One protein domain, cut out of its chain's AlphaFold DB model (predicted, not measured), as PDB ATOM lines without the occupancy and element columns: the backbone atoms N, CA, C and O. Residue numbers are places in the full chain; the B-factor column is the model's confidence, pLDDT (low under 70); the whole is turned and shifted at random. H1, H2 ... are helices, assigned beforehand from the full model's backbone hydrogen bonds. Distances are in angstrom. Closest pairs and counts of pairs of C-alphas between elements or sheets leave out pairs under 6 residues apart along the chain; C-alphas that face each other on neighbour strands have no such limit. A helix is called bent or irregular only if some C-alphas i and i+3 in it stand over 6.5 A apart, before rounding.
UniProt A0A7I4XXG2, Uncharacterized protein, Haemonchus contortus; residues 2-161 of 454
ATOM      1  N   VAL A   2     182.838 329.740 230.639       46.19
ATOM      2  CA  VAL A   2     183.998 330.640 230.893       46.19
ATOM      3  C   VAL A   2     184.668 330.414 232.261       46.19
ATOM      4  O   VAL A   2     185.890 330.474 232.341       46.19
ATOM      5  N   ALA A   3     183.898 330.093 233.310       52.50
ATOM      6  CA  ALA A   3     184.442 329.761 234.632       52.50
ATOM      7  C   ALA A   3     185.347 328.509 234.602       52.50
ATOM      8  O   ALA A   3     186.516 328.607 234.953       52.50
ATOM      9  N   ALA A   4     184.842 327.387 234.077       55.94
ATOM     10  CA  ALA A   4     185.554 326.107 233.972       55.94
ATOM     11  C   ALA A   4     186.766 326.115 233.014       55.94
ATOM     12  O   ALA A   4     187.707 325.337 233.172       55.94
ATOM     13  N   LEU A   5     186.790 327.034 232.042       62.72
ATOM     14  CA  LEU A   5     187.897 327.178 231.091       62.72
ATOM     15  C   LEU A   5     189.217 327.583 231.766       62.72
ATOM     16  O   LEU A   5     190.282 327.213 231.281       62.72
ATOM     17  N   LYS A   6     189.166 328.326 232.882       68.94
ATOM     18  CA  LYS A   6     190.366 328.811 233.581       68.94
ATOM     19  C   LYS A   6     191.046 327.718 234.434       68.94
ATOM     20  O   LYS A   6     192.261 327.577 234.285       68.94
ATOM     21  N   PRO A   7     190.329 326.904 235.240       71.19
ATOM     22  CA  PRO A   7     190.873 325.681 235.834       71.19
ATOM     23  C   PRO A   7     191.416 324.707 234.788       71.19
ATOM     24  O   PRO A   7     192.528 324.210 234.945       71.19
ATOM     25  N   ALA A   8     190.688 324.491 233.687       70.12
ATOM     26  CA  ALA A   8     191.135 323.608 232.613       70.12
ATOM     27  C   ALA A   8     192.435 324.089 231.949       70.12
ATOM     28  O   ALA A   8     193.359 323.294 231.797       70.12
ATOM     29  N   LEU A   9     192.557 325.381 231.603       76.62
ATOM     30  CA  LEU A   9     193.813 325.927 231.069       76.62
ATOM     31  C   LEU A   9     194.971 325.774 232.056       76.62
ATOM     32  O   LEU A   9     196.075 325.433 231.642       76.62
ATOM     33  N   HIS A  10     194.731 326.007 233.349       81.00
ATOM     34  CA  HIS A  10     195.775 325.863 234.358       81.00
ATOM     35  C   HIS A  10     196.225 324.404 234.510       81.00
ATOM     36  O   HIS A  10     197.422 324.134 234.548       81.00
ATOM     37  N   LEU A  11     195.286 323.454 234.505       80.75
ATOM     38  CA  LEU A  11     195.586 322.024 234.527       80.75
ATOM     39  C   LEU A  11     196.355 321.583 233.269       80.75
ATOM     40  O   LEU A  11     197.342 320.857 233.379       80.75
ATOM     41  N   LEU A  12     195.955 322.059 232.085       81.31
ATOM     42  CA  LEU A  12     196.667 321.819 230.825       81.31
ATOM     43  C   LEU A  12     198.095 322.379 230.866       81.31
ATOM     44  O   LEU A  12     199.011 321.692 230.419       81.31
ATOM     45  N   GLN A  13     198.287 323.573 231.432       83.94
ATOM     46  CA  GLN A  13     199.605 324.177 231.616       83.94
ATOM     47  C   GLN A  13     200.468 323.361 232.592       83.94
ATOM     48  O   GLN A  13     201.619 323.082 232.288       83.94
ATOM     49  N   LEU A  14     199.918 322.898 233.721       84.50
ATOM     50  CA  LEU A  14     200.646 322.028 234.657       84.50
ATOM     51  C   LEU A  14     201.048 320.686 234.015       84.50
ATOM     52  O   LEU A  14     202.112 320.157 234.329       84.50
ATOM     53  N   ILE A  15     200.233 320.147 233.102       82.44
ATOM     54  CA  ILE A  15     200.561 318.946 232.314       82.44
ATOM     55  C   ILE A  15     201.685 319.243 231.302       82.44
ATOM     56  O   ILE A  15     202.623 318.455 231.200       82.44
ATOM     57  N   GLU A  16     201.635 320.378 230.596       84.25
ATOM     58  CA  GLU A  16     202.685 320.815 229.653       84.25
ATOM     59  C   GLU A  16     204.024 321.105 230.354       84.25
ATOM     60  O   GLU A  16     205.071 320.639 229.900       84.25
ATOM     61  N   ASP A  17     203.984 321.763 231.516       86.00
ATOM     62  CA  ASP A  17     205.128 322.030 232.400       86.00
ATOM     63  C   ASP A  17     205.656 320.755 233.104       86.00
ATOM     64  O   ASP A  17     206.604 320.819 233.890       86.00
ATOM     65  N   ARG A  18     205.054 319.581 232.844       82.50
ATOM     66  CA  ARG A  18     205.361 318.267 233.455       82.50
ATOM     67  C   ARG A  18     205.187 318.205 234.980       82.50
ATOM     68  O   ARG A  18     205.720 317.309 235.640       82.50
ATOM     69  N   ARG A  19     204.404 319.117 235.558       86.12
ATOM     70  CA  ARG A  19     204.102 319.231 236.996       86.12
ATOM     71  C   ARG A  19     202.916 318.342 237.387       86.12
ATOM     72  O   ARG A  19     201.911 318.802 237.925       86.12
ATOM     73  N   TYR A  20     203.023 317.043 237.100       85.75
ATOM     74  CA  TYR A  20     201.907 316.094 237.224       85.75
ATOM     75  C   TYR A  20     201.407 315.898 238.667       85.75
ATOM     76  O   TYR A  20     200.222 315.628 238.869       85.75
ATOM     77  N   GLY A  21     202.284 316.041 239.671       84.12
ATOM     78  CA  GLY A  21     201.894 316.052 241.086       84.12
ATOM     79  C   GLY A  21     200.939 317.206 241.409       84.12
ATOM     80  O   GLY A  21     199.815 316.970 241.847       84.12
ATOM     81  N   ASP A  22     201.352 318.430 241.083       85.44
ATOM     82  CA  ASP A  22     200.569 319.653 241.298       85.44
ATOM     83  C   ASP A  22     199.253 319.623 240.504       85.44
ATOM     84  O   ASP A  22     198.201 319.994 241.021       85.44
ATOM     85  N   ALA A  23     199.284 319.108 239.268       85.25
ATOM     86  CA  ALA A  23     198.093 318.889 238.445       85.25
ATOM     87  C   ALA A  23     197.069 317.967 239.134       85.25
ATOM     88  O   ALA A  23     195.868 318.236 239.105       85.25
ATOM     89  N   LYS A  24     197.531 316.897 239.793       83.75
ATOM     90  CA  LYS A  24     196.672 315.966 240.541       83.75
ATOM     91  C   LYS A  24     196.122 316.597 241.821       83.75
ATOM     92  O   LYS A  24     194.955 316.379 242.144       83.75
ATOM     93  N   GLU A  25     196.931 317.350 242.564       84.38
ATOM     94  CA  GLU A  25     196.448 318.058 243.758       84.38
ATOM     95  C   GLU A  25     195.399 319.107 243.384       84.38
ATOM     96  O   GLU A  25     194.333 319.143 244.001       84.38
ATOM     97  N   PHE A  26     195.636 319.866 242.312       83.62
ATOM     98  CA  PHE A  26     194.667 320.798 241.744       83.62
ATOM     99  C   PHE A  26     193.366 320.094 241.327       83.62
ATOM    100  O   PHE A  26     192.286 320.543 241.710       83.62
ATOM    101  N   LEU A  27     193.452 318.961 240.616       81.88
ATOM    102  CA  LEU A  27     192.284 318.167 240.213       81.88
ATOM    103  C   LEU A  27     191.421 317.760 241.420       81.88
ATOM    104  O   LEU A  27     190.203 317.885 241.365       81.88
ATOM    105  N   LYS A  28     192.050 317.323 242.520       78.75
ATOM    106  CA  LYS A  28     191.342 316.953 243.755       78.75
ATOM    107  C   LYS A  28     190.620 318.134 244.397       78.75
ATOM    108  O   LYS A  28     189.431 318.032 244.675       78.75
ATOM    109  N   HIS A  29     191.313 319.258 244.576       75.19
ATOM    110  CA  HIS A  29     190.734 320.440 245.225       75.19
ATOM    111  C   HIS A  29     189.539 321.009 244.440       75.19
ATOM    112  O   HIS A  29     188.589 321.485 245.047       75.19
ATOM    113  N   ASN A  30     189.553 320.916 243.104       68.56
ATOM    114  CA  ASN A  30     188.445 321.374 242.254       68.56
ATOM    115  C   ASN A  30     187.318 320.329 242.088       68.56
ATOM    116  O   ASN A  30     186.324 320.637 241.443       68.56
ATOM    117  N   HIS A  31     187.458 319.109 242.623       59.91
ATOM    118  CA  HIS A  31     186.407 318.080 242.587       59.91
ATOM    119  C   HIS A  31     185.551 318.064 243.868       59.91
ATOM    120  O   HIS A  31     184.400 317.628 243.843       59.91
ATOM    121  N   ASP A  32     186.095 318.533 244.994       54.38
ATOM    122  CA  ASP A  32     185.324 318.709 246.234       54.38
ATOM    123  C   ASP A  32     184.373 319.926 246.153       54.38
ATOM    124  O   ASP A  32     183.363 319.988 246.858       54.38
ATOM    125  N   GLU A  33     184.645 320.866 245.242       52.41
ATOM    126  CA  GLU A  33     183.713 321.916 244.821       52.41
ATOM    127  C   GLU A  33     182.842 321.410 243.652       52.41
ATOM    128  O   GLU A  33     183.332 320.785 242.717       52.41
ATOM    129  N   GLN A  34     181.527 321.661 243.694       49.66
ATOM    130  CA  GLN A  34     180.520 321.033 242.813       49.66
ATOM    131  C   GLN A  34     180.486 321.573 241.358       49.66
ATOM    132  O   GLN A  34     179.405 321.789 240.806       49.66
ATOM    133  N   ASP A  35     181.635 321.810 240.719       52.28
ATOM    134  CA  ASP A  35     181.708 322.262 239.321       52.28
ATOM    135  C   ASP A  35     181.861 321.074 238.347       52.28
ATOM    136  O   ASP A  35     182.963 320.629 238.021       52.28
ATOM    137  N   ASP A  36     180.734 320.598 237.797       54.94
ATOM    138  CA  ASP A  36     180.693 319.626 236.680       54.94
ATOM    139  C   ASP A  36     181.457 320.121 235.418       54.94
ATOM    140  O   ASP A  36     181.643 319.373 234.453       54.94
ATOM    141  N   GLY A  37     181.943 321.369 235.410       58.12
ATOM    142  CA  GLY A  37     182.748 321.976 234.356       58.12
ATOM    143  C   GLY A  37     184.115 321.334 234.073       58.12
ATOM    144  O   GLY A  37     184.690 321.619 233.025       58.12
ATOM    145  N   LEU A  38     184.643 320.456 234.927       61.62
ATOM    146  CA  LEU A  38     185.820 319.638 234.578       61.62
ATOM    147  C   LEU A  38     185.439 318.316 233.894       61.62
ATOM    148  O   LEU A  38     186.204 317.810 233.074       61.62
ATOM    149  N   GLY A  39     184.233 317.796 234.152       64.75
ATOM    150  CA  GLY A  39     183.784 316.489 233.669       64.75
ATOM    151  C   GLY A  39     183.792 316.358 232.144       64.75
ATOM    152  O   GLY A  39     184.237 315.336 231.626       64.75
ATOM    153  N   TYR A  40     183.374 317.407 231.422       67.62
ATOM    154  CA  TYR A  40     183.294 317.390 229.954       67.62
ATOM    155  C   TYR A  40     184.660 317.421 229.244       67.62
ATOM    156  O   TYR A  40     184.726 317.088 228.067       67.62
ATOM    157  N   LEU A  41     185.739 317.796 229.943       72.75
ATOM    158  CA  LEU A  41     187.115 317.813 229.417       72.75
ATOM    159  C   LEU A  41     187.933 316.590 229.844       72.75
ATOM    160  O   LEU A  41     189.061 316.418 229.383       72.75
ATOM    161  N   THR A  42     187.391 315.732 230.714       80.00
ATOM    162  CA  THR A  42     188.080 314.532 231.205       80.00
ATOM    163  C   THR A  42     188.611 313.638 230.071       80.00
ATOM    164  O   THR A  42     189.769 313.235 230.175       80.00
ATOM    165  N   PRO A  43     187.874 313.361 228.970       83.81
ATOM    166  CA  PRO A  43     188.405 312.578 227.849       83.81
ATOM    167  C   PRO A  43     189.625 313.230 227.177       83.81
ATOM    168  O   PRO A  43     190.650 312.573 226.995       83.81
ATOM    169  N   ASP A  44     189.565 314.531 226.881       82.94
ATOM    170  CA  ASP A  44     190.663 315.276 226.243       82.94
ATOM    171  C   ASP A  44     191.912 315.336 227.139       82.94
ATOM    172  O   ASP A  44     193.049 315.192 226.677       82.94
ATOM    173  N   LEU A  45     191.704 315.504 228.450       83.25
ATOM    174  CA  LEU A  45     192.761 315.455 229.459       83.25
ATOM    175  C   LEU A  45     193.376 314.053 229.561       83.25
ATOM    176  O   LEU A  45     194.600 313.941 229.639       83.25
ATOM    177  N   ILE A  46     192.565 312.991 229.500       86.81
ATOM    178  CA  ILE A  46     193.035 311.598 229.451       86.81
ATOM    179  C   ILE A  46     193.916 311.376 228.222       86.81
ATOM    180  O   ILE A  46     195.025 310.870 228.387       86.81
ATOM    181  N   TYR A  47     193.502 311.814 227.027       85.62
ATOM    182  CA  TYR A  47     194.352 311.734 225.834       85.62
ATOM    183  C   TYR A  47     195.669 312.491 226.026       85.62
ATOM    184  O   TYR A  47     196.738 311.933 225.778       85.62
ATOM    185  N   LYS A  48     195.639 313.739 226.506       83.81
ATOM    186  CA  LYS A  48     196.858 314.553 226.651       83.81
ATOM    187  C   LYS A  48     197.836 313.994 227.692       83.81
ATOM    188  O   LYS A  48     199.047 314.000 227.465       83.81
ATOM    189  N   VAL A  49     197.329 313.456 228.802       84.12
ATOM    190  CA  VAL A  49     198.151 312.750 229.796       84.12
ATOM    191  C   VAL A  49     198.650 311.413 229.232       84.12
ATOM    192  O   VAL A  49     199.824 311.103 229.397       84.12
ATOM    193  N   ALA A  50     197.831 310.659 228.488       84.25
ATOM    194  CA  ALA A  50     198.251 309.426 227.817       84.25
ATOM    195  C   ALA A  50     199.404 309.664 226.819       84.25
ATOM    196  O   ALA A  50     200.409 308.956 226.866       84.25
ATOM    197  N   TYR A  51     199.332 310.717 225.998       83.88
ATOM    198  CA  TYR A  51     200.422 311.123 225.096       83.88
ATOM    199  C   TYR A  51     201.690 311.610 225.815       83.88
ATOM    200  O   TYR A  51     202.741 311.717 225.185       83.88
ATOM    201  N   SER A  52     201.613 311.884 227.120       82.06
ATOM    202  CA  SER A  52     202.760 312.280 227.942       82.06
ATOM    203  C   SER A  52     203.534 311.079 228.520       82.06
ATOM    204  O   SER A  52     204.608 311.275 229.091       82.06
ATOM    205  N   PHE A  53     203.041 309.838 228.374       78.62
ATOM    206  CA  PHE A  53     203.790 308.633 228.757       78.62
ATOM    207  C   PHE A  53     204.946 308.364 227.787       78.62
ATOM    208  O   PHE A  53     204.737 308.033 226.621       78.62
ATOM    209  N   GLY A  54     206.171 308.439 228.307       71.81
ATOM    210  CA  GLY A  54     207.368 307.913 227.654       71.81
ATOM    211  C   GLY A  54     207.702 306.483 228.095       71.81
ATOM    212  O   GLY A  54     206.867 305.758 228.642       71.81
ATOM    213  N   ASN A  55     208.967 306.114 227.903       67.12
ATOM    214  CA  ASN A  55     209.548 304.814 228.253       67.12
ATOM    215  C   ASN A  55     209.998 304.708 229.734       67.12
ATOM    216  O   ASN A  55     210.756 303.811 230.084       67.12
ATOM    217  N   GLU A  56     209.520 305.587 230.621       68.25
ATOM    218  CA  GLU A  56     209.874 305.618 232.052       68.25
ATOM    219  C   GLU A  56     208.620 305.490 232.942       68.25
ATOM    220  O   GLU A  56     207.581 306.090 232.641       68.25
ATOM    221  N   ASP A  57     208.698 304.756 234.066       75.06
ATOM    222  CA  ASP A  57     207.573 304.602 235.014       75.06
ATOM    223  C   ASP A  57     207.388 305.856 235.888       75.06
ATOM    224  O   ASP A  57     207.776 305.915 237.058       75.06
ATOM    225  N   ASN A  58     206.784 306.899 235.317       83.50
ATOM    226  CA  ASN A  58     206.482 308.119 236.056       83.50
ATOM    227  C   ASN A  58     205.268 307.919 236.986       83.50
ATOM    228  O   ASN A  58     204.108 307.988 236.566       83.50
ATOM    229  N   TYR A  59     205.539 307.736 238.284       84.62
ATOM    230  CA  TYR A  59     204.516 307.565 239.324       84.62
ATOM    231  C   TYR A  59     203.461 308.683 239.338       84.62
ATOM    232  O   TYR A  59     202.272 308.397 239.510       84.62
ATOM    233  N   GLN A  60     203.871 309.948 239.184       84.81
ATOM    234  CA  GLN A  60     202.950 311.087 239.254       84.81
ATOM    235  C   GLN A  60     201.985 311.070 238.066       84.81
ATOM    236  O   GLN A  60     200.780 311.221 238.249       84.81
ATOM    237  N   LEU A  61     202.514 310.803 236.874       85.00
ATOM    238  CA  LEU A  61     201.777 310.730 235.614       85.00
ATOM    239  C   LEU A  61     200.791 309.543 235.624       85.00
ATOM    240  O   LEU A  61     199.599 309.718 235.359       85.00
ATOM    241  N   ARG A  62     201.239 308.366 236.090       86.56
ATOM    242  CA  ARG A  62     200.378 307.207 236.400       86.56
ATOM    243  C   ARG A  62     199.264 307.558 237.384       86.56
ATOM    244  O   ARG A  62     198.114 307.175 237.178       86.56
ATOM    245  N   SER A  63     199.592 308.268 238.462       86.44
ATOM    246  CA  SER A  63     198.613 308.620 239.488       86.44
ATOM    247  C   SER A  63     197.634 309.710 239.048       86.44
ATOM    248  O   SER A  63     196.529 309.728 239.585       86.44
ATOM    249  N   LEU A  64     198.023 310.600 238.134       87.50
ATOM    250  CA  LEU A  64     197.148 311.603 237.530       87.50
ATOM    251  C   LEU A  64     196.161 310.935 236.564       87.50
ATOM    252  O   LEU A  64     194.960 311.162 236.676       87.50
ATOM    253  N   LEU A  65     196.644 310.048 235.684       88.88
ATOM    254  CA  LEU A  65     195.786 309.319 234.744       88.88
ATOM    255  C   LEU A  65     194.745 308.452 235.474       88.88
ATOM    256  O   LEU A  65     193.570 308.474 235.120       88.88
ATOM    257  N   MET A  66     195.154 307.742 236.533       87.81
ATOM    258  CA  MET A  66     194.236 306.979 237.393       87.81
ATOM    259  C   MET A  66     193.145 307.850 238.034       87.81
ATOM    260  O   MET A  66     192.030 307.372 238.223       87.81
ATOM    261  N   GLU A  67     193.448 309.104 238.377       86.50
ATOM    262  CA  GLU A  67     192.457 310.020 238.951       86.50
ATOM    263  C   GLU A  67     191.486 310.530 237.881       86.50
ATOM    264  O   GLU A  67     190.281 310.521 238.105       86.50
ATOM    265  N   LEU A  68     191.978 310.867 236.684       87.38
ATOM    266  CA  LEU A  68     191.127 311.253 235.555       87.38
ATOM    267  C   LEU A  68     190.148 310.131 235.157       87.38
ATOM    268  O   LEU A  68     188.968 310.401 234.956       87.38
ATOM    269  N   PHE A  69     190.586 308.867 235.130       87.25
ATOM    270  CA  PHE A  69     189.682 307.731 234.879       87.25
ATOM    271  C   PHE A  69     188.596 307.558 235.956       87.25
ATOM    272  O   PHE A  69     187.500 307.099 235.634       87.25
ATOM    273  N   ARG A  70     188.850 307.960 237.212       85.38
ATOM    274  CA  ARG A  70     187.821 307.975 238.274       85.38
ATOM    275  C   ARG A  70     186.759 309.050 238.056       85.38
ATOM    276  O   ARG A  70     185.635 308.855 238.504       85.38
ATOM    277  N   LEU A  71     187.096 310.152 237.378       83.12
ATOM    278  CA  LEU A  71     186.151 311.244 237.117       83.12
ATOM    279  C   LEU A  71     185.142 310.906 236.010       83.12
ATOM    280  O   LEU A  71     184.087 311.535 235.916       83.12
ATOM    281  N   LEU A  72     185.435 309.905 235.174       83.12
ATOM    282  CA  LEU A  72     184.490 309.412 234.178       83.12
ATOM    283  C   LEU A  72     183.311 308.711 234.870       83.12
ATOM    284  O   LEU A  72     183.472 307.699 235.552       83.12
ATOM    285  N   LYS A  73     182.100 309.230 234.652       78.38
ATOM    286  CA  LYS A  73     180.854 308.664 235.201       78.38
ATOM    287  C   LYS A  73     180.276 307.533 234.329       78.38
ATOM    288  O   LYS A  73     179.452 306.767 234.811       78.38
ATOM    289  N   SER A  74     180.704 307.417 233.067       84.94
ATOM    290  CA  SER A  74     180.195 306.449 232.084       84.94
ATOM    291  C   SER A  74     181.181 305.303 231.843       84.94
ATOM    292  O   SER A  74     182.284 305.509 231.333       84.94
ATOM    293  N   ASP A  75     180.771 304.075 232.154       84.31
ATOM    294  CA  ASP A  75     181.594 302.878 231.940       84.31
ATOM    295  C   ASP A  75     181.769 302.538 230.452       84.31
ATOM    296  O   ASP A  75     182.820 302.044 230.044       84.31
ATOM    297  N   LYS A  76     180.799 302.920 229.609       86.25
ATOM    298  CA  LYS A  76     180.926 302.861 228.147       86.25
ATOM    299  C   LYS A  76     182.016 303.807 227.623       86.25
ATOM    300  O   LYS A  76     182.775 303.427 226.736       86.25
ATOM    301  N   GLU A  77     182.123 305.020 228.165       86.31
ATOM    302  CA  GLU A  77     183.178 305.970 227.770       86.31
ATOM    303  C   GLU A  77     184.555 305.515 228.261       86.31
ATOM    304  O   GLU A  77     185.512 305.545 227.487       86.31
ATOM    305  N   LYS A  78     184.655 305.011 229.503       89.19
ATOM    306  CA  LYS A  78     185.888 304.380 230.010       89.19
ATOM    307  C   LYS A  78     186.340 303.235 229.107       89.19
ATOM    308  O   LYS A  78     187.521 303.172 228.771       89.19
ATOM    309  N   TYR A  79     185.415 302.359 228.705       90.31
ATOM    310  CA  TYR A  79     185.702 301.250 227.796       90.31
ATOM    311  C   TYR A  79     186.270 301.744 226.462       90.31
ATOM    312  O   TYR A  79     187.367 301.326 226.088       90.31
ATOM    313  N   HIS A  80     185.571 302.659 225.779       89.12
ATOM    314  CA  HIS A  80     186.018 303.184 224.486       89.12
ATOM    315  C   HIS A  80     187.393 303.855 224.591       89.12
ATOM    316  O   HIS A  80     188.289 303.496 223.829       89.12
ATOM    317  N   LEU A  81     187.610 304.728 225.582       88.50
ATOM    318  CA  LEU A  81     188.904 305.386 225.798       88.50
ATOM    319  C   LEU A  81     190.035 304.382 226.055       88.50
ATOM    320  O   LEU A  81     191.119 304.522 225.488       88.50
ATOM    321  N   CYS A  82     189.802 303.352 226.874       89.06
ATOM    322  CA  CYS A  82     190.826 302.339 227.135       89.06
ATOM    323  C   CYS A  82     191.125 301.491 225.895       89.06
ATOM    324  O   CYS A  82     192.293 301.241 225.603       89.06
ATOM    325  N   TYR A  83     190.092 301.070 225.162       85.75
ATOM    326  CA  TYR A  83     190.226 300.253 223.958       85.75
ATOM    327  C   TYR A  83     190.923 301.017 222.819       85.75
ATOM    328  O   TYR A  83     191.819 300.480 222.165       85.75
ATOM    329  N   GLU A  84     190.560 302.280 222.587       87.06
ATOM    330  CA  GLU A  84     191.197 303.122 221.570       87.06
ATOM    331  C   GLU A  84     192.658 303.407 221.921       87.06
ATOM    332  O   GLU A  84     193.542 303.109 221.118       87.06
ATOM    333  N   LEU A  85     192.949 303.873 223.140       85.31
ATOM    334  CA  LEU A  85     194.330 304.142 223.553       85.31
ATOM    335  C   LEU A  85     195.212 302.883 223.466       85.31
ATOM    336  O   LEU A  85     196.304 302.955 222.902       85.31
ATOM    337  N   LEU A  86     194.722 301.721 223.925       82.88
ATOM    338  CA  LEU A  86     195.430 300.438 223.791       82.88
ATOM    339  C   LEU A  86     195.681 300.036 222.334       82.88
ATOM    340  O   LEU A  86     196.698 299.410 222.045       82.88
ATOM    341  N   THR A  87     194.785 300.369 221.407       78.25
ATOM    342  CA  THR A  87     194.928 299.952 220.005       78.25
ATOM    343  C   THR A  87     195.724 300.935 219.145       78.25
ATOM    344  O   THR A  87     196.221 300.524 218.101       78.25
ATOM    345  N   TRP A  88     195.893 302.193 219.574       70.12
ATOM    346  CA  TRP A  88     196.553 303.237 218.777       70.12
ATOM    347  C   TRP A  88     198.038 303.411 219.118       70.12
ATOM    348  O   TRP A  88     198.874 303.362 218.217       70.12
ATOM    349  N   ARG A  89     198.392 303.631 220.395       59.00
ATOM    350  CA  ARG A  89     199.791 303.792 220.838       59.00
ATOM    351  C   ARG A  89     199.905 303.734 222.359       59.00
ATOM    352  O   ARG A  89     199.307 304.558 223.045       59.00
ATOM    353  N   THR A  90     200.761 302.862 222.887       64.75
ATOM    354  CA  THR A  90     201.069 302.827 224.324       64.75
ATOM    355  C   THR A  90     202.537 302.523 224.589       64.75
ATOM    356  O   THR A  90     203.127 301.676 223.928       64.75
ATOM    357  N   SER A  91     203.116 303.188 225.593       76.75
ATOM    358  CA  SER A  91     204.282 302.642 226.296       76.75
ATOM    359  C   SER A  91     203.798 301.571 227.289       76.75
ATOM    360  O   SER A  91     202.652 301.664 227.743       76.75
ATOM    361  N   PRO A  92     204.630 300.588 227.687       71.19
ATOM    362  CA  PRO A  92     204.234 299.510 228.608       71.19
ATOM    363  C   PRO A  92     203.562 299.999 229.896       71.19
ATOM    364  O   PRO A  92     202.680 299.330 230.443       71.19
ATOM    365  N   PHE A  93     203.969 301.173 230.388       81.00
ATOM    366  CA  PHE A  93     203.445 301.777 231.612       81.00
ATOM    367  C   PHE A  93     202.033 302.338 231.429       81.00
ATOM    368  O   PHE A  93     201.236 302.260 232.366       81.00
ATOM    369  N   LEU A  94     201.708 302.837 230.232       85.25
ATOM    370  CA  LEU A  94     200.347 303.212 229.855       85.25
ATOM    371  C   LEU A  94     199.483 301.957 229.659       85.25
ATOM    372  O   LEU A  94     198.391 301.886 230.224       85.25
ATOM    373  N   SER A  95     199.988 300.932 228.964       83.44
ATOM    374  CA  SER A  95     199.278 299.660 228.733       83.44
ATOM    375  C   SER A  95     198.834 299.019 230.047       83.44
ATOM    376  O   SER A  95     197.668 298.652 230.185       83.44
ATOM    377  N   ARG A  96     199.718 298.985 231.059       84.56
ATOM    378  CA  ARG A  96     199.401 298.521 232.423       84.56
ATOM    379  C   ARG A  96     198.170 299.212 233.013       84.56
ATOM    380  O   ARG A  96     197.340 298.558 233.637       84.56
ATOM    381  N   ILE A  97     198.061 300.532 232.850       86.25
ATOM    382  CA  ILE A  97     196.965 301.321 233.429       86.25
ATOM    383  C   ILE A  97     195.666 301.045 232.679       86.25
ATOM    384  O   ILE A  97     194.646 300.804 233.315       86.25
ATOM    385  N   LEU A  98     195.697 301.043 231.347       88.94
ATOM    386  CA  LEU A  98     194.498 300.853 230.528       88.94
ATOM    387  C   LEU A  98     193.925 299.435 230.666       88.94
ATOM    388  O   LEU A  98     192.712 299.277 230.766       88.94
ATOM    389  N   LEU A  99     194.780 298.413 230.760       84.00
ATOM    390  CA  LEU A  99     194.360 297.034 231.036       84.00
ATOM    391  C   LEU A  99     193.780 296.889 232.451       84.00
ATOM    392  O   LEU A  99     192.763 296.224 232.633       84.00
ATOM    393  N   TYR A 100     194.363 297.564 233.448       86.12
ATOM    394  CA  TYR A 100     193.788 297.625 234.796       86.12
ATOM    395  C   TYR A 100     192.406 298.303 234.804       86.12
ATOM    396  O   TYR A 100     191.482 297.805 235.449       86.12
ATOM    397  N   GLN A 101     192.237 299.402 234.058       87.62
ATOM    398  CA  GLN A 101     190.941 300.072 233.911       87.62
ATOM    399  C   GLN A 101     189.921 299.160 233.218       87.62
ATOM    400  O   GLN A 101     188.858 298.935 233.790       87.62
ATOM    401  N   LEU A 102     190.254 298.543 232.075       85.00
ATOM    402  CA  LEU A 102     189.383 297.553 231.420       85.00
ATOM    403  C   LEU A 102     188.983 296.420 232.370       85.00
ATOM    404  O   LEU A 102     187.807 296.080 232.448       85.00
ATOM    405  N   ARG A 103     189.930 295.871 233.141       82.56
ATOM    406  CA  ARG A 103     189.643 294.807 234.112       82.56
ATOM    407  C   ARG A 103     188.627 295.261 235.159       82.56
ATOM    408  O   ARG A 103     187.740 294.491 235.507       82.56
ATOM    409  N   SER A 104     188.735 296.499 235.639       85.06
ATOM    410  CA  SER A 104     187.796 297.047 236.625       85.06
ATOM    411  C   SER A 104     186.361 297.203 236.094       85.06
ATOM    412  O   SER A 104     185.425 297.185 236.889       85.06
ATOM    413  N   LEU A 105     186.184 297.292 234.768       81.88
ATOM    414  CA  LEU A 105     184.871 297.340 234.113       81.88
ATOM    415  C   LEU A 105     184.239 295.954 233.931       81.88
ATOM    416  O   LEU A 105     183.021 295.858 233.878       81.88
ATOM    417  N   LEU A 106     185.033 294.881 233.850       75.62
ATOM    418  CA  LEU A 106     184.597 293.523 233.480       75.62
ATOM    419  C   LEU A 106     183.844 292.755 234.588       75.62
ATOM    420  O   LEU A 106     183.997 291.542 234.740       75.62
ATOM    421  N   ASN A 107     183.000 293.449 235.351       77.00
ATOM    422  CA  ASN A 107     182.070 292.836 236.295       77.00
ATOM    423  C   ASN A 107     180.889 292.144 235.573       77.00
ATOM    424  O   ASN A 107     180.702 292.282 234.362       77.00
ATOM    425  N   THR A 108     180.086 291.384 236.322       66.06
ATOM    426  CA  THR A 108     178.937 290.629 235.786       66.06
ATOM    427  C   THR A 108     177.895 291.514 235.109       66.06
ATOM    428  O   THR A 108     177.309 291.115 234.105       66.06
ATOM    429  N   ASP A 109     177.683 292.721 235.625       73.25
ATOM    430  CA  ASP A 109     176.629 293.619 235.157       73.25
ATOM    431  C   ASP A 109     177.012 294.234 233.802       73.25
ATOM    432  O   ASP A 109     176.202 294.255 232.876       73.25
ATOM    433  N   PHE A 110     178.279 294.629 233.638       74.94
ATOM    434  CA  PHE A 110     178.836 295.116 232.375       74.94
ATOM    435  C   PHE A 110     178.824 294.035 231.285       74.94
ATOM    436  O   PHE A 110     178.487 294.328 230.138       74.94
ATOM    437  N   GLN A 111     179.145 292.783 231.637       70.06
ATOM    438  CA  GLN A 111     179.098 291.650 230.701       70.06
ATOM    439  C   GLN A 111     177.682 291.416 230.151       70.06
ATOM    440  O   GLN A 111     177.519 291.197 228.952       70.06
ATOM    441  N   VAL A 112     176.657 291.513 231.006       69.25
ATOM    442  CA  VAL A 112     175.245 291.398 230.600       69.25
ATOM    443  C   VAL A 112     174.779 292.628 229.811       69.25
ATOM    444  O   VAL A 112     173.996 292.495 228.871       69.25
ATOM    445  N   GLN A 113     175.249 293.825 230.170       77.62
ATOM    446  CA  GLN A 113     174.818 295.078 229.548       77.62
ATOM    447  C   GLN A 113     175.446 295.327 228.163       77.62
ATOM    448  O   GLN A 113     174.812 295.970 227.323       77.62
ATOM    449  N   TYR A 114     176.665 294.835 227.913       74.88
ATOM    450  CA  TYR A 114     177.435 295.131 226.699       74.88
ATOM    451  C   TYR A 114     178.114 293.888 226.076       74.88
ATOM    452  O   TYR A 114     179.345 293.849 225.972       74.88
ATOM    453  N   PRO A 115     177.352 292.884 225.597       68.81
ATOM    454  CA  PRO A 115     177.921 291.669 225.001       68.81
ATOM    455  C   PRO A 115     178.856 291.954 223.810       68.81
ATOM    456  O   PRO A 115     179.918 291.345 223.709       68.81
ATOM    457  N   ASP A 116     178.540 292.951 222.974       69.44
ATOM    458  CA  ASP A 116     179.382 293.370 221.837       69.44
ATOM    459  C   ASP A 116     180.768 293.895 222.265       69.44
ATOM    460  O   ASP A 116     181.725 293.856 221.488       69.44
ATOM    461  N   PHE A 117     180.894 294.423 223.488       76.00
ATOM    462  CA  PHE A 117     182.174 294.883 224.035       76.00
ATOM    463  C   PHE A 117     182.989 293.722 224.604       76.00
ATOM    464  O   PHE A 117     184.216 293.747 224.508       76.00
ATOM    465  N   ILE A 118     182.321 292.692 225.133       67.50
ATOM    466  CA  ILE A 118     182.963 291.439 225.545       67.50
ATOM    467  C   ILE A 118     183.505 290.699 224.320       67.50
ATOM    468  O   ILE A 118     184.682 290.349 224.316       67.50
ATOM    469  N   ASP A 119     182.725 290.572 223.240       62.72
ATOM    470  CA  ASP A 119     183.233 290.055 221.959       62.72
ATOM    471  C   ASP A 119     184.449 290.859 221.471       62.72
ATOM    472  O   ASP A 119     185.487 290.297 221.114       62.72
ATOM    473  N   GLN A 120     184.388 292.191 221.527       66.19
ATOM    474  CA  GLN A 120     185.529 293.017 221.146       66.19
ATOM    475  C   GLN A 120     186.758 292.828 222.048       66.19
ATOM    476  O   GLN A 120     187.874 292.945 221.541       66.19
ATOM    477  N   ILE A 121     186.603 292.522 223.339       65.12
ATOM    478  CA  ILE A 121     187.722 292.219 224.250       65.12
ATOM    479  C   ILE A 121     188.291 290.818 223.995       65.12
ATOM    480  O   ILE A 121     189.511 290.670 223.996       65.12
ATOM    481  N   CYS A 122     187.450 289.812 223.758       60.12
ATOM    482  CA  CYS A 122     187.887 288.422 223.610       60.12
ATOM    483  C   CYS A 122     188.371 288.090 222.189       60.12
ATOM    484  O   CYS A 122     189.356 287.376 222.026       60.12
ATOM    485  N   ASN A 123     187.732 288.641 221.152       53.16
ATOM    486  CA  ASN A 123     187.952 288.241 219.756       53.16
ATOM    487  C   ASN A 123     188.669 289.300 218.901       53.16
ATOM    488  O   ASN A 123     189.358 288.949 217.941       53.16
ATOM    489  N   HIS A 124     188.547 290.593 219.227       62.41
ATOM    490  CA  HIS A 124     189.114 291.680 218.409       62.41
ATOM    491  C   HIS A 124     190.360 292.338 219.020       62.41
ATOM    492  O   HIS A 124     191.333 292.598 218.309       62.41
ATOM    493  N   LEU A 125     190.340 292.618 220.324       65.44
ATOM    494  CA  LEU A 125     191.442 293.246 221.050       65.44
ATOM    495  C   LEU A 125     192.735 292.418 221.002       65.44
ATOM    496  O   LEU A 125     193.771 293.022 220.716       65.44
ATOM    497  N   PRO A 126     192.733 291.080 221.195       60.69
ATOM    498  CA  PRO A 126     193.985 290.344 221.255       60.69
ATOM    499  C   PRO A 126     194.690 290.341 219.900       60.69
ATOM    500  O   PRO A 126     195.883 290.580 219.869       60.69
ATOM    501  N   LYS A 127     193.960 290.225 218.778       54.25
ATOM    502  CA  LYS A 127     194.526 290.299 217.413       54.25
ATOM    503  C   LYS A 127     195.233 291.633 217.141       54.25
ATOM    504  O   LYS A 127     196.270 291.680 216.484       54.25
ATOM    505  N   LYS A 128     194.665 292.739 217.643       64.69
ATOM    506  CA  LYS A 128     195.266 294.080 217.530       64.69
ATOM    507  C   LYS A 128     196.495 294.221 218.428       64.69
ATOM    508  O   LYS A 128     197.494 294.787 217.992       64.69
ATOM    509  N   LEU A 129     196.428 293.712 219.660       64.31
ATOM    510  CA  LEU A 129     197.544 293.748 220.606       64.31
ATOM    511  C   LEU A 129     198.694 292.834 220.172       64.31
ATOM    512  O   LEU A 129     199.832 293.283 220.227       64.31
ATOM    513  N   GLU A 130     198.393 291.628 219.686       58.12
ATOM    514  CA  GLU A 130     199.299 290.670 219.038       58.12
ATOM    515  C   GLU A 130     200.060 291.368 217.919       58.12
ATOM    516  O   GLU A 130     201.230 291.677 218.111       58.12
ATOM    517  N   LYS A 131     199.387 291.735 216.817       61.59
ATOM    518  CA  LYS A 131     200.018 292.367 215.645       61.59
ATOM    519  C   LYS A 131     200.945 293.528 216.027       61.59
ATOM    520  O   LYS A 131     202.045 293.655 215.501       61.59
ATOM    521  N   ARG A 132     200.506 294.369 216.959       69.12
ATOM    522  CA  ARG A 132     201.259 295.529 217.439       69.12
ATOM    523  C   ARG A 132     202.453 295.137 218.321       69.12
ATOM    524  O   ARG A 132     203.503 295.758 218.216       69.12
ATOM    525  N   LEU A 133     202.332 294.119 219.177       64.81
ATOM    526  CA  LEU A 133     203.467 293.544 219.914       64.81
ATOM    527  C   LEU A 133     204.471 292.903 218.943       64.81
ATOM    528  O   LEU A 133     205.667 293.128 219.101       64.81
ATOM    529  N   CYS A 134     204.003 292.204 217.903       57.56
ATOM    530  CA  CYS A 134     204.836 291.687 216.814       57.56
ATOM    531  C   CYS A 134     205.655 292.816 216.163       57.56
ATOM    532  O   CYS A 134     206.880 292.732 216.072       57.56
ATOM    533  N   GLU A 135     204.988 293.899 215.751       64.19
ATOM    534  CA  GLU A 135     205.610 295.084 215.141       64.19
ATOM    535  C   GLU A 135     206.642 295.746 216.076       64.19
ATOM    536  O   GLU A 135     207.740 296.084 215.636       64.19
ATOM    537  N   ARG A 136     206.336 295.870 217.375       65.25
ATOM    538  CA  ARG A 136     207.224 296.471 218.393       65.25
ATOM    539  C   ARG A 136     208.449 295.604 218.699       65.25
ATOM    540  O   ARG A 136     209.565 296.116 218.769       65.25
ATOM    541  N   LEU A 137     208.284 294.283 218.795       57.12
ATOM    542  CA  LEU A 137     209.395 293.340 218.991       57.12
ATOM    543  C   LEU A 137     210.376 293.344 217.808       57.12
ATOM    544  O   LEU A 137     211.592 293.262 218.017       57.12
ATOM    545  N   LEU A 138     209.849 293.489 216.587       53.81
ATOM    546  CA  LEU A 138     210.612 293.556 215.338       53.81
ATOM    547  C   LEU A 138     211.214 294.944 215.036       53.81
ATOM    548  O   LEU A 138     212.108 295.030 214.194       53.81
ATOM    549  N   SER A 139     210.754 296.014 215.692       62.41
ATOM    550  CA  SER A 139     211.216 297.388 215.450       62.41
ATOM    551  C   SER A 139     212.651 297.615 215.940       62.41
ATOM    552  O   SER A 139     212.941 297.457 217.125       62.41
ATOM    553  N   GLU A 140     213.554 298.038 215.049       55.22
ATOM    554  CA  GLU A 140     214.951 298.333 215.415       55.22
ATOM    555  C   GLU A 140     215.078 299.553 216.347       55.22
ATOM    556  O   GLU A 140     215.997 299.585 217.167       55.22
ATOM    557  N   ASP A 141     214.131 300.497 216.277       60.50
ATOM    558  CA  ASP A 141     214.121 301.750 217.048       60.50
ATOM    559  C   ASP A 141     213.541 301.608 218.471       60.50
ATOM    560  O   ASP A 141     213.613 302.550 219.262       60.50
ATOM    561  N   GLU A 142     212.947 300.460 218.815       63.69
ATOM    562  CA  GLU A 142     212.353 300.239 220.139       63.69
ATOM    563  C   GLU A 142     213.221 299.376 221.058       63.69
ATOM    564  O   GLU A 142     213.783 298.354 220.649       63.69
ATOM    565  N   GLU A 143     213.268 299.767 222.332       65.56
ATOM    566  CA  GLU A 143     213.880 298.999 223.413       65.56
ATOM    567  C   GLU A 143     213.077 297.717 223.683       65.56
ATOM    568  O   GLU A 143     211.886 297.740 223.998       65.56
ATOM    569  N   LEU A 144     213.758 296.577 223.552       59.25
ATOM    570  CA  LEU A 144     213.163 295.246 223.668       59.25
ATOM    571  C   LEU A 144     212.487 295.013 225.031       59.25
ATOM    572  O   LEU A 144     211.427 294.394 225.097       59.25
ATOM    573  N   GLU A 145     213.079 295.536 226.107       60.75
ATOM    574  CA  GLU A 145     212.558 295.428 227.473       60.75
ATOM    575  C   GLU A 145     211.140 296.012 227.592       60.75
ATOM    576  O   GLU A 145     210.260 295.398 228.192       60.75
ATOM    577  N   HIS A 146     210.858 297.140 226.933       66.81
ATOM    578  CA  HIS A 146     209.533 297.763 226.954       66.81
ATOM    579  C   HIS A 146     208.476 296.938 226.226       66.81
ATOM    580  O   HIS A 146     207.330 296.906 226.670       66.81
ATOM    581  N   ALA A 147     208.847 296.252 225.144       62.00
ATOM    582  CA  ALA A 147     207.954 295.324 224.454       62.00
ATOM    583  C   ALA A 147     207.686 294.058 225.294       62.00
ATOM    584  O   ALA A 147     206.550 293.580 225.328       62.00
ATOM    585  N   ILE A 148     208.690 293.566 226.033       57.81
ATOM    586  CA  ILE A 148     208.548 292.455 226.990       57.81
ATOM    587  C   ILE A 148     207.577 292.838 228.115       57.81
ATOM    588  O   ILE A 148     206.570 292.159 228.309       57.81
ATOM    589  N   ILE A 149     207.821 293.962 228.799       64.56
ATOM    590  CA  ILE A 149     206.967 294.463 229.890       64.56
ATOM    591  C   ILE A 149     205.533 294.714 229.395       64.56
ATOM    592  O   ILE A 149     204.561 294.511 230.124       64.56
ATOM    593  N   GLU A 150     205.359 295.159 228.151       68.75
ATOM    594  CA  GLU A 150     204.028 295.349 227.588       68.75
ATOM    595  C   GLU A 150     203.295 294.024 227.351       68.75
ATOM    596  O   GLU A 150     202.136 293.895 227.759       68.75
ATOM    597  N   ALA A 151     203.967 293.035 226.754       60.47
ATOM    598  CA  ALA A 151     203.427 291.688 226.592       60.47
ATOM    599  C   ALA A 151     203.032 291.083 227.951       60.47
ATOM    600  O   ALA A 151     201.939 290.527 228.075       60.47
ATOM    601  N   THR A 152     203.856 291.282 228.988       57.00
ATOM    602  CA  THR A 152     203.568 290.871 230.371       57.00
ATOM    603  C   THR A 152     202.225 291.392 230.873       57.00
ATOM    604  O   THR A 152     201.406 290.614 231.367       57.00
ATOM    605  N   HIS A 153     201.956 292.691 230.723       66.38
ATOM    606  CA  HIS A 153     200.691 293.270 231.180       66.38
ATOM    607  C   HIS A 153     199.490 292.746 230.386       66.38
ATOM    608  O   HIS A 153     198.465 292.416 230.984       66.38
ATOM    609  N   VAL A 154     199.615 292.646 229.056       65.50
ATOM    610  CA  VAL A 154     198.552 292.136 228.169       65.50
ATOM    611  C   VAL A 154     198.154 290.712 228.552       65.50
ATOM    612  O   VAL A 154     196.969 290.393 228.629       65.50
ATOM    613  N   LEU A 155     199.134 289.858 228.831       55.66
ATOM    614  CA  LEU A 155     198.897 288.439 229.078       55.66
ATOM    615  C   LEU A 155     198.444 288.165 230.517       55.66
ATOM    616  O   LEU A 155     197.552 287.341 230.714       55.66
ATOM    617  N   SER A 156     198.940 288.927 231.499       60.34
ATOM    618  CA  SER A 156     198.384 288.943 232.860       60.34
ATOM    619  C   SER A 156     196.902 289.331 232.867       60.34
ATOM    620  O   SER A 156     196.118 288.721 233.582       60.34
ATOM    621  N   PHE A 157     196.504 290.332 232.078       67.81
ATOM    622  CA  PHE A 157     195.102 290.739 231.968       67.81
ATOM    623  C   PHE A 157     194.223 289.591 231.455       67.81
ATOM    624  O   PHE A 157     193.205 289.271 232.066       67.81
ATOM    625  N   PHE A 158     194.638 288.931 230.371       61.53
ATOM    626  CA  PHE A 158     193.867 287.841 229.775       61.53
ATOM    627  C   PHE A 158     193.844 286.564 230.634       61.53
ATOM    628  O   PHE A 158     192.808 285.902 230.694       61.53
ATOM    629  N   SER A 159     194.921 286.235 231.357       54.38
ATOM    630  CA  SER A 159     194.943 285.061 232.247       54.38
ATOM    631  C   SER A 159     193.991 285.190 233.444       54.38
ATOM    632  O   SER A 159     193.432 284.193 233.897       54.38
ATOM    633  N   GLU A 160     193.750 286.411 233.930       61.41
ATOM    634  CA  GLU A 160     192.839 286.682 235.050       61.41
ATOM    635  C   GLU A 160     191.348 286.651 234.674       61.41
ATOM    636  O   GLU A 160     190.505 286.578 235.570       61.41
ATOM    637  N   ILE A 161     191.019 286.720 233.379       59.56
ATOM    638  CA  ILE A 161     189.637 286.762 232.861       59.56
ATOM    639  C   ILE A 161     189.134 285.353 232.473       59.56
ATOM    640  O   ILE A 161     187.932 285.143 232.326       59.56
TER     641      ILE A 161
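Overview. This is residues 2 to 161 of the 454 residues of an uncharacterized protein of Haemonchus contortus (UniProt A0A7I4XXG2). Four helical hairpins stand side by side in a row and make a flat slab of two helix layers, like a short solenoid: H1, H3, H5 and the arm H8b form one layer and H2, H4, H6 and H9 the other, the two layers running opposite ways. The short H7 and the arm H8a lie at one edge of the slab, between the third hairpin and the fourth along the chain, and the fourth hairpin meets the third mainly through H9 and H6. The printed part has 160 residues with nine named helices, H1 to H9 in order, and no named strand; the class is all helix. It is compact, with a radius of gyration of the C-alphas of 16.6 A, and spans 46 by 41 by 22 A.

Along the chain. H1, residues 2 to 16, begins at C-alpha 2 at (183.998, 330.640, 230.893) and is 21.1 A long; it is neither bent nor irregular, but only just: C-alphas 3 and 6 are 6.1 A apart. H2 is residues 20 to 29, 14.4 A. H3, residues 36 to 50, is 22.2 A long and irregular, with C-alphas 40 and 43 7.3 A apart. H4 is residues 59 to 71, 18.9 A, and H5 residues 75 to 88, 19.9 A. H6, residues 92 to 105, begins at C-alpha 92 at (204.234, 299.510, 228.608) and is 20.2 A long. H7 is the short helix of residues 108 to 113. H8, residues 115 to 138, was assigned as one helix by its hydrogen bonds but is bent, with C-alphas 123 and 126 6.6 A apart; its arms are H8a, residues 115 to 123, and H8b, residues 126 to 138, 17.9 A. H9, residues 144 to 161, is 26.6 A long and ends at C-alpha 161 at (189.637, 286.762, 232.861).

Arrangement. H1 to H4 form an up and down bundle, each helix running against the one before it. H1 and H2 are a hairpin, closest at the C-alphas of Leu 14 and Ala 23, 5.5 A; H1 touches H2 with residues 11 to 15 alone. H1 touches H3, the same way, with the C-alphas of Ala 4 and Gly 37 closest at 5.0 A. H2 touches H4, the same way at a shallow tilt of 31 degrees, with the C-alphas of Lys 24 and Leu 64 closest at 5.3 A. H2 and H3 are apart. H3 and H4 are a hairpin at a steep tilt of 39 degrees, the C-alphas of Thr 42 and Leu 68 closest at 6.2 A. H3 and H5 only just touch, with 3 pairs of C-alphas within 8 A, the closest those of Pro 43 and Leu 81 at 7.5 A; H5 does so with residues 81 to 85 alone. H4 touches H6, the same way, closest at the C-alphas of Arg 62 and Ile 97, 7.4 A. H5 and H6 are a hairpin, with the C-alphas of Cys 82 and Leu 98 closest at 5.2 A. H6 touches H9, the same way at a shallow tilt of 10 degrees, with the C-alphas of Pro 92 and Glu 150 closest at 4.3 A. H8b and H9 are a hairpin, the C-alphas of Leu 137 and Ala 147 closest at 6.0 A. H5 and H8b only just touch, with 3 pairs within 8 A and only at their ends, closest at the C-alphas of Thr 87 and Lys 128, 6.4 A. H8a is near H5; H7 and H8a are close but not clearly touching. Every O i to N i+4 pair is within hydrogen-bond range in H2, H4, H5, H7, H8a and H8b, against 9 of 11 in H1, 7 of 11 in H3, 9 of 10 in H6 and 13 of 14 in H9.

Size, cuts and confidence. The two C-alphas farthest apart, those of Gln 34 and Glu 140, are 49.5 A apart. The printed part has no cut and no long link. The mean pLDDT of the printed part is 73.6; 68 residues are under 70, among them residues 2 to 6, 30 to 40 and 118 to 161.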